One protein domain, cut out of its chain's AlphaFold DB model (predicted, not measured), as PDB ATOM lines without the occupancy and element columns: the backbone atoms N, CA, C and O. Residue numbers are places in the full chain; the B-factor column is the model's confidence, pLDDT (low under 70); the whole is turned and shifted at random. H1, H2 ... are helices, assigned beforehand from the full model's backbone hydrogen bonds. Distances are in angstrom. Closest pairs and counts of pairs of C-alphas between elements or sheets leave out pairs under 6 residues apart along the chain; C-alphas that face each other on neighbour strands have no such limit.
ATOM      1  N   LYS A  25      50.068   0.039  76.808       90.38
ATOM      2  CA  LYS A  25      51.093   1.034  76.461       90.38
ATOM      3  C   LYS A  25      51.760   0.731  75.122       90.38
ATOM      4  O   LYS A  25      52.071   1.676  74.394       90.38
ATOM      5  N   ASP A  26      51.958  -0.540  74.797       90.81
ATOM      6  CA  ASP A  26      52.639  -0.950  73.573       90.81
ATOM      7  C   ASP A  26      51.689  -0.867  72.372       90.81
ATOM      8  O   ASP A  26      52.064  -0.307  71.343       90.81
ATOM      9  N   GLU A  27      50.420  -1.258  72.533       86.56
ATOM     10  CA  GLU A  27      49.351  -1.026  71.549       86.56
ATOM     11  C   GLU A  27      49.202   0.476  71.258       86.56
ATOM     12  O   GLU A  27      49.073   0.890  70.103       86.56
ATOM     13  N   ARG A  28      49.278   1.327  72.292       86.75
ATOM     14  CA  ARG A  28      49.197   2.784  72.120       86.75
ATOM     15  C   ARG A  28      50.414   3.337  71.377       86.75
ATOM     16  O   ARG A  28      50.241   4.201  70.519       86.75
ATOM     17  N   ARG A  29      51.627   2.856  71.678       89.06
ATOM     18  CA  ARG A  29      52.853   3.242  70.958       89.06
ATOM     19  C   ARG A  29      52.758   2.849  69.484       89.06
ATOM     20  O   ARG A  29      52.956   3.702  68.625       89.06
ATOM     21  N   TRP A  30      52.361   1.612  69.206       89.06
ATOM     22  CA  TRP A  30      52.181   1.115  67.844       89.06
ATOM     23  C   TRP A  30      51.148   1.932  67.054       89.06
ATOM     24  O   TRP A  30      51.374   2.271  65.891       89.06
ATOM     25  N   ALA A  31      50.036   2.319  67.688       87.00
ATOM     26  CA  ALA A  31      49.018   3.159  67.062       87.00
ATOM     27  C   ALA A  31      49.545   4.561  66.703       87.00
ATOM     28  O   ALA A  31      49.225   5.085  65.636       87.00
ATOM     29  N   ILE A  32      50.372   5.162  67.567       87.12
ATOM     30  CA  ILE A  32      51.005   6.468  67.317       87.12
ATOM     31  C   ILE A  32      52.011   6.374  66.164       87.12
ATOM     32  O   ILE A  32      52.002   7.221  65.270       87.12
ATOM     33  N   GLU A  33      52.861   5.349  66.162       88.19
ATOM     34  CA  GLU A  33      53.840   5.118  65.093       88.19
ATOM     35  C   GLU A  33      53.150   4.892  63.746       88.19
ATOM     36  O   GLU A  33      53.504   5.523  62.749       88.19
ATOM     37  N   SER A  34      52.093   4.078  63.739       85.25
ATOM     38  CA  SER A  34      51.274   3.833  62.550       85.25
ATOM     39  C   SER A  34      50.642   5.122  62.025       85.25
ATOM     40  O   SER A  34      50.738   5.407  60.834       85.25
ATOM     41  N   ALA A  35      50.070   5.954  62.904       84.56
ATOM     42  CA  ALA A  35      49.519   7.250  62.513       84.56
ATOM     43  C   ALA A  35      50.593   8.187  61.930       84.56
ATOM     44  O   ALA A  35      50.353   8.842  60.917       84.56
ATOM     45  N   SER A  36      51.790   8.218  62.521       87.69
ATOM     46  CA  SER A  36      52.927   8.997  62.009       87.69
ATOM     47  C   SER A  36      53.341   8.551  60.604       87.69
ATOM     48  O   SER A  36      53.535   9.385  59.721       87.69
ATOM     49  N   HIS A  37      53.413   7.240  60.356       86.94
ATOM     50  CA  HIS A  37      53.702   6.696  59.028       86.94
ATOM     51  C   HIS A  37      52.620   7.058  58.008       86.94
ATOM     52  O   HIS A  37      52.947   7.484  56.902       86.94
ATOM     53  N   THR A  38      51.343   6.958  58.380       86.00
ATOM     54  CA  THR A  38      50.237   7.369  57.506       86.00
ATOM     55  C   THR A  38      50.313   8.854  57.156       86.00
ATOM     56  O   THR A  38      50.146   9.204  55.992       86.00
ATOM     57  N   LEU A  39      50.618   9.727  58.123       87.25
ATOM     58  CA  LEU A  39      50.763  11.166  57.878       87.25
ATOM     59  C   LEU A  39      51.947  11.483  56.956       87.25
ATOM     60  O   LEU A  39      51.807  12.297  56.047       87.25
ATOM     61  N   LYS A  40      53.093  10.813  57.140       88.12
ATOM     62  CA  LYS A  40      54.238  10.942  56.224       88.12
ATOM     63  C   LYS A  40      53.864  10.528  54.805       88.12
ATOM     64  O   LYS A  40      54.147  11.272  53.871       88.12
ATOM     65  N   ARG A  41      53.170   9.395  54.650       87.25
ATOM     66  CA  ARG A  41      52.732   8.926  53.330       87.25
ATOM     67  C   ARG A  41      51.728   9.879  52.686       87.25
ATOM     68  O   ARG A  41      51.825  10.120  51.491       87.25
ATOM     69  N   ALA A  42      50.797  10.443  53.455       87.06
ATOM     70  CA  ALA A  42      49.873  11.453  52.944       87.06
ATOM     71  C   ALA A  42      50.628  12.679  52.405       87.06
ATOM     72  O   ALA A  42      50.369  13.118  51.294       87.06
ATOM     73  N   HIS A  43      51.633  13.160  53.142       88.38
ATOM     74  CA  HIS A  43      52.455  14.286  52.701       88.38
ATOM     75  C   HIS A  43      53.329  13.969  51.473       88.38
ATOM     76  O   HIS A  43      53.583  14.837  50.643       88.38
ATOM     77  N   GLU A  44      53.816  12.736  51.339       90.50
ATOM     78  CA  GLU A  44      54.481  12.276  50.112       90.50
ATOM     79  C   GLU A  44      53.528  12.271  48.922       90.50
ATOM     80  O   GLU A  44      53.895  12.781  47.873       90.50
ATOM     81  N   ILE A  45      52.305  11.767  49.100       83.31
ATOM     82  CA  ILE A  45      51.279  11.765  48.053       83.31
ATOM     83  C   ILE A  45      50.935  13.194  47.625       83.31
ATOM     84  O   ILE A  45      50.831  13.452  46.432       83.31
ATOM     85  N   ASP A  46      50.797  14.132  48.565       86.75
ATOM     86  CA  ASP A  46      50.539  15.538  48.231       86.75
ATOM     87  C   ASP A  46      51.664  16.127  47.366       86.75
ATOM     88  O   ASP A  46      51.388  16.789  46.366       86.75
ATOM     89  N   ARG A  47      52.929  15.821  47.689       86.50
ATOM     90  CA  ARG A  47      54.077  16.225  46.863       86.50
ATOM     91  C   ARG A  47      54.075  15.554  45.493       86.50
ATOM     92  O   ARG A  47      54.253  16.245  44.502       86.50
ATOM     93  N   GLU A  48      53.818  14.247  45.425       83.50
ATOM     94  CA  GLU A  48      53.698  13.511  44.158       83.50
ATOM     95  C   GLU A  48      52.593  14.121  43.268       83.50
ATOM     96  O   GLU A  48      52.769  14.264  42.061       83.50
ATOM     97  N   ILE A  49      51.464  14.536  43.853       79.94
ATOM     98  CA  ILE A  49      50.379  15.227  43.141       79.94
ATOM     99  C   ILE A  49      50.834  16.596  42.631       79.94
ATOM    100  O   ILE A  49      50.494  16.964  41.505       79.94
ATOM    101  N   ASP A  50      51.550  17.364  43.445       80.94
ATOM    102  CA  ASP A  50      52.052  18.677  43.045       80.94
ATOM    103  C   ASP A  50      53.124  18.566  41.954       80.94
ATOM    104  O   ASP A  50      53.078  19.342  41.003       80.94
ATOM    105  N   ASP A  51      53.988  17.550  42.004       78.19
ATOM    106  CA  ASP A  51      54.957  17.235  40.949       78.19
ATOM    107  C   ASP A  51      54.245  16.865  39.634       78.19
ATOM    108  O   ASP A  51      54.581  17.387  38.573       78.19
ATOM    109  N   ILE A  52      53.192  16.038  39.693       72.12
ATOM    110  CA  ILE A  52      52.369  15.693  38.520       72.12
ATOM    111  C   ILE A  52      51.659  16.926  37.946       72.12
ATOM    112  O   ILE A  52      51.518  17.047  36.732       72.12
ATOM    113  N   LYS A  53      51.187  17.851  38.790       70.69
ATOM    114  CA  LYS A  53      50.579  19.113  38.328       70.69
ATOM    115  C   LYS A  53      51.612  20.082  37.760       70.69
ATOM    116  O   LYS A  53      51.263  20.890  36.901       70.69
ATOM    117  N   ALA A  54      52.837  20.046  38.277       75.00
ATOM    118  CA  ALA A  54      53.942  20.881  37.834       75.00
ATOM    119  C   ALA A  54      54.534  20.415  36.497       75.00
ATOM    120  O   ALA A  54      55.254  21.197  35.879       75.00
ATOM    121  N   ASP A  55      54.203  19.201  36.041       78.19
ATOM    122  CA  ASP A  55      54.523  18.670  34.716       78.19
ATOM    123  C   ASP A  55      53.276  18.669  33.800       78.19
ATOM    124  O   ASP A  55      52.449  17.748  33.836       78.19
ATOM    125  N   PRO A  56      53.109  19.705  32.953       75.00
ATOM    126  CA  PRO A  56      51.967  19.822  32.053       75.00
ATOM    127  C   PRO A  56      51.876  18.689  31.027       75.00
ATOM    128  O   PRO A  56      50.766  18.334  30.633       75.00
ATOM    129  N   GLU A  57      53.004  18.100  30.608       79.38
ATOM    130  CA  GLU A  57      53.005  16.996  29.641       79.38
ATOM    131  C   GLU A  57      52.452  15.717  30.275       79.38
ATOM    132  O   GLU A  57      51.602  15.051  29.678       79.38
ATOM    133  N   LEU A  58      52.862  15.402  31.508       74.31
ATOM    134  CA  LEU A  58      52.310  14.269  32.259       74.31
ATOM    135  C   LEU A  58      50.829  14.471  32.587       74.31
ATOM    136  O   LEU A  58      50.036  13.530  32.482       74.31
ATOM    137  N   PHE A  59      50.427  15.692  32.940       77.94
ATOM    138  CA  PHE A  59      49.031  16.004  33.233       77.94
ATOM    139  C   PHE A  59      48.128  15.897  31.994       77.94
ATOM    140  O   PHE A  59      47.030  15.333  32.070       77.94
ATOM    141  N   ASP A  60      48.585  16.377  30.837       83.44
ATOM    142  CA  ASP A  60      47.841  16.264  29.581       83.44
ATOM    143  C   ASP A  60      47.797  14.816  29.068       83.44
ATOM    144  O   ASP A  60      46.743  14.364  28.604       83.44
ATOM    145  N   ALA A  61      48.871  14.040  29.240       82.56
ATOM    146  CA  ALA A  61      48.871  12.604  28.958       82.56
ATOM    147  C   ALA A  61      47.856  11.846  29.835       82.56
ATOM    148  O   ALA A  61      47.064  11.048  29.321       82.56
ATOM    149  N   ALA A  62      47.813  12.141  31.139       78.19
ATOM    150  CA  ALA A  62      46.864  11.534  32.073       78.19
ATOM    151  C   ALA A  62      45.405  11.886  31.730       78.19
ATOM    152  O   ALA A  62      44.531  11.015  31.726       78.19
ATOM    153  N   LYS A  63      45.131  13.147  31.367       85.50
ATOM    154  CA  LYS A  63      43.808  13.573  30.880       85.50
ATOM    155  C   LYS A  63      43.385  12.836  29.618       85.50
ATOM    156  O   LYS A  63      42.203  12.504  29.477       85.50
ATOM    157  N   ARG A  64      44.317  12.606  28.690       89.56
ATOM    158  CA  ARG A  64      44.022  11.917  27.431       89.56
ATOM    159  C   ARG A  64      43.612  10.469  27.682       89.56
ATOM    160  O   ARG A  64      42.555  10.066  27.207       89.56
ATOM    161  N   LEU A  65      44.373   9.748  28.505       89.75
ATOM    162  CA  LEU A  65      44.067   8.367  28.902       89.75
ATOM    163  C   LEU A  65      42.699   8.251  29.587       89.75
ATOM    164  O   LEU A  65      41.871   7.443  29.175       89.75
ATOM    165  N   LEU A  66      42.411   9.119  30.562       87.56
ATOM    166  CA  LEU A  66      41.106   9.139  31.239       87.56
ATOM    167  C   LEU A  66      39.945   9.418  30.273       87.56
ATOM    168  O   LEU A  66      38.850   8.878  30.428       87.56
ATOM    169  N   SER A  67      40.170  10.265  29.268       91.06
ATOM    170  CA  SER A  67      39.160  10.578  28.253       91.06
ATOM    171  C   SER A  67      38.903   9.398  27.312       91.06
ATOM    172  O   SER A  67      37.747   9.145  26.961       91.06
ATOM    173  N   GLU A  68      39.953   8.669  26.928       92.00
ATOM    174  CA  GLU A  68      39.872   7.448  26.117       92.00
ATOM    175  C   GLU A  68      39.109   6.342  26.872       92.00
ATOM    176  O   GLU A  68      38.109   5.830  26.362       92.00
ATOM    177  N   GLU A  69      39.462   6.069  28.133       89.56
ATOM    178  CA  GLU A  69      38.770   5.073  28.965       89.56
ATOM    179  C   GLU A  69      37.289   5.414  29.195       89.56
ATOM    180  O   GLU A  69      36.417   4.539  29.130       89.56
ATOM    181  N   LEU A  70      36.963   6.693  29.424       90.56
ATOM    182  CA  LEU A  70      35.574   7.145  29.548       90.56
ATOM    183  C   LEU A  70      34.790   6.953  28.249       90.56
ATOM    184  O   LEU A  70      33.603   6.610  28.293       90.56
ATOM    185  N   ALA A  71      35.414   7.201  27.099       90.06
ATOM    186  CA  ALA A  71      34.778   7.004  25.803       90.06
ATOM    187  C   ALA A  71      34.485   5.521  25.553       90.06
ATOM    188  O   ALA A  71      33.375   5.182  25.132       90.06
ATOM    189  N   ASP A  72      35.429   4.641  25.867       89.25
ATOM    190  CA  ASP A  72      35.275   3.201  25.672       89.25
ATOM    191  C   ASP A  72      34.273   2.590  26.652       89.25
ATOM    192  O   ASP A  72      33.396   1.829  26.241       89.25
ATOM    193  N   THR A  73      34.277   3.033  27.908       86.62
ATOM    194  CA  THR A  73      33.255   2.647  28.894       86.62
ATOM    195  C   THR A  73      31.856   3.084  28.448       86.62
ATOM    196  O   THR A  73      30.896   2.319  28.539       86.62
ATOM    197  N   LYS A  74      31.714   4.301  27.899       86.25
ATOM    198  CA  LYS A  74      30.436   4.785  27.346       86.25
ATOM    199  C   LYS A  74      29.974   3.987  26.128       86.25
ATOM    200  O   LYS A  74      28.767   3.841  25.951       86.25
ATOM    201  N   LYS A  75      30.890   3.513  25.280       83.81
ATOM    202  CA  LYS A  75      30.547   2.629  24.155       83.81
ATOM    203  C   LYS A  75      30.061   1.276  24.666       83.81
ATOM    204  O   LYS A  75      28.999   0.841  24.241       83.81
ATOM    205  N   ALA A  76      30.779   0.677  25.616       80.25
ATOM    206  CA  ALA A  76      30.430  -0.614  26.205       80.25
ATOM    207  C   ALA A  76      29.075  -0.605  26.937       80.25
ATOM    208  O   ALA A  76      28.372  -1.605  26.936       80.25
ATOM    209  N   LEU A  77      28.681   0.526  27.533       78.56
ATOM    210  CA  LEU A  77      27.371   0.696  28.181       78.56
ATOM    211  C   LEU A  77      26.198   0.891  27.205       78.56
ATOM    212  O   LEU A  77      25.046   0.827  27.629       78.56
ATOM    213  N   LYS A  78      26.465   1.202  25.930       68.62
ATOM    214  CA  LYS A  78      25.435   1.420  24.895       68.62
ATOM    215  C   LYS A  78      25.155   0.180  24.036       68.62
ATOM    216  O   LYS A  78      24.237   0.231  23.220       68.62
TER     217      LYS A  78
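This is residues 25 to 78 of the 79 residues of an uncharacterized protein of Marinobacter sp (UniProt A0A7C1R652). Two long helices, H1 and then H2, meet near their ends at a one-residue turn and make a wide, open L, with H1 as the longer arm and H2 as the shorter one. The arms do not fold back on each other: residues 25 to 50 of H1 and residues 63 to 76 of H2 stand free, and the whole L is flat. The printed part has 54 residues with two named helices and no named strand, and its class is all helix. It is extended, with a radius of gyration of the C-alphas of 19.0 A and spans of 57 by 31 by 7 A.

H1 takes residues 25 to 54 and measures 43.5 A from its first to its last C-alpha. It begins with C-alpha 25 at (51.093, 1.034, 76.461) and ends with C-alpha 54 at (53.942, 20.881, 37.834). After Asp 55, H2 takes residues 56 to 76 and measures 30.3 A, ending with C-alpha 76 at (30.430, -0.614, 26.205). Leu 77 and Lys 78 follow it.

H1 and H2 touch only at the corner by their link, and only just, with 3 pairs of C-alphas within 8 A. The closest C-alphas of the two are those of Lys 53 and Phe 59, 6.2 A apart. H1 touches H2 with residues 52 to 53 alone, and H2 touches H1 with residues 58 to 59 alone. Their lines are about perpendicular, at 83 degrees, and their centres are 29.3 A apart. In both H1 and H2 every O i to N i+4 pair is within hydrogen-bond range.

The two C-alphas farthest apart in the domain are those of Lys 25 and Lys 78, 57.6 A, which are also the first and last printed. The printed part has no cut, and the link from H1 to H2 is tight. The mean pLDDT of the printed part is 84.4, and residue 78 alone is under 70.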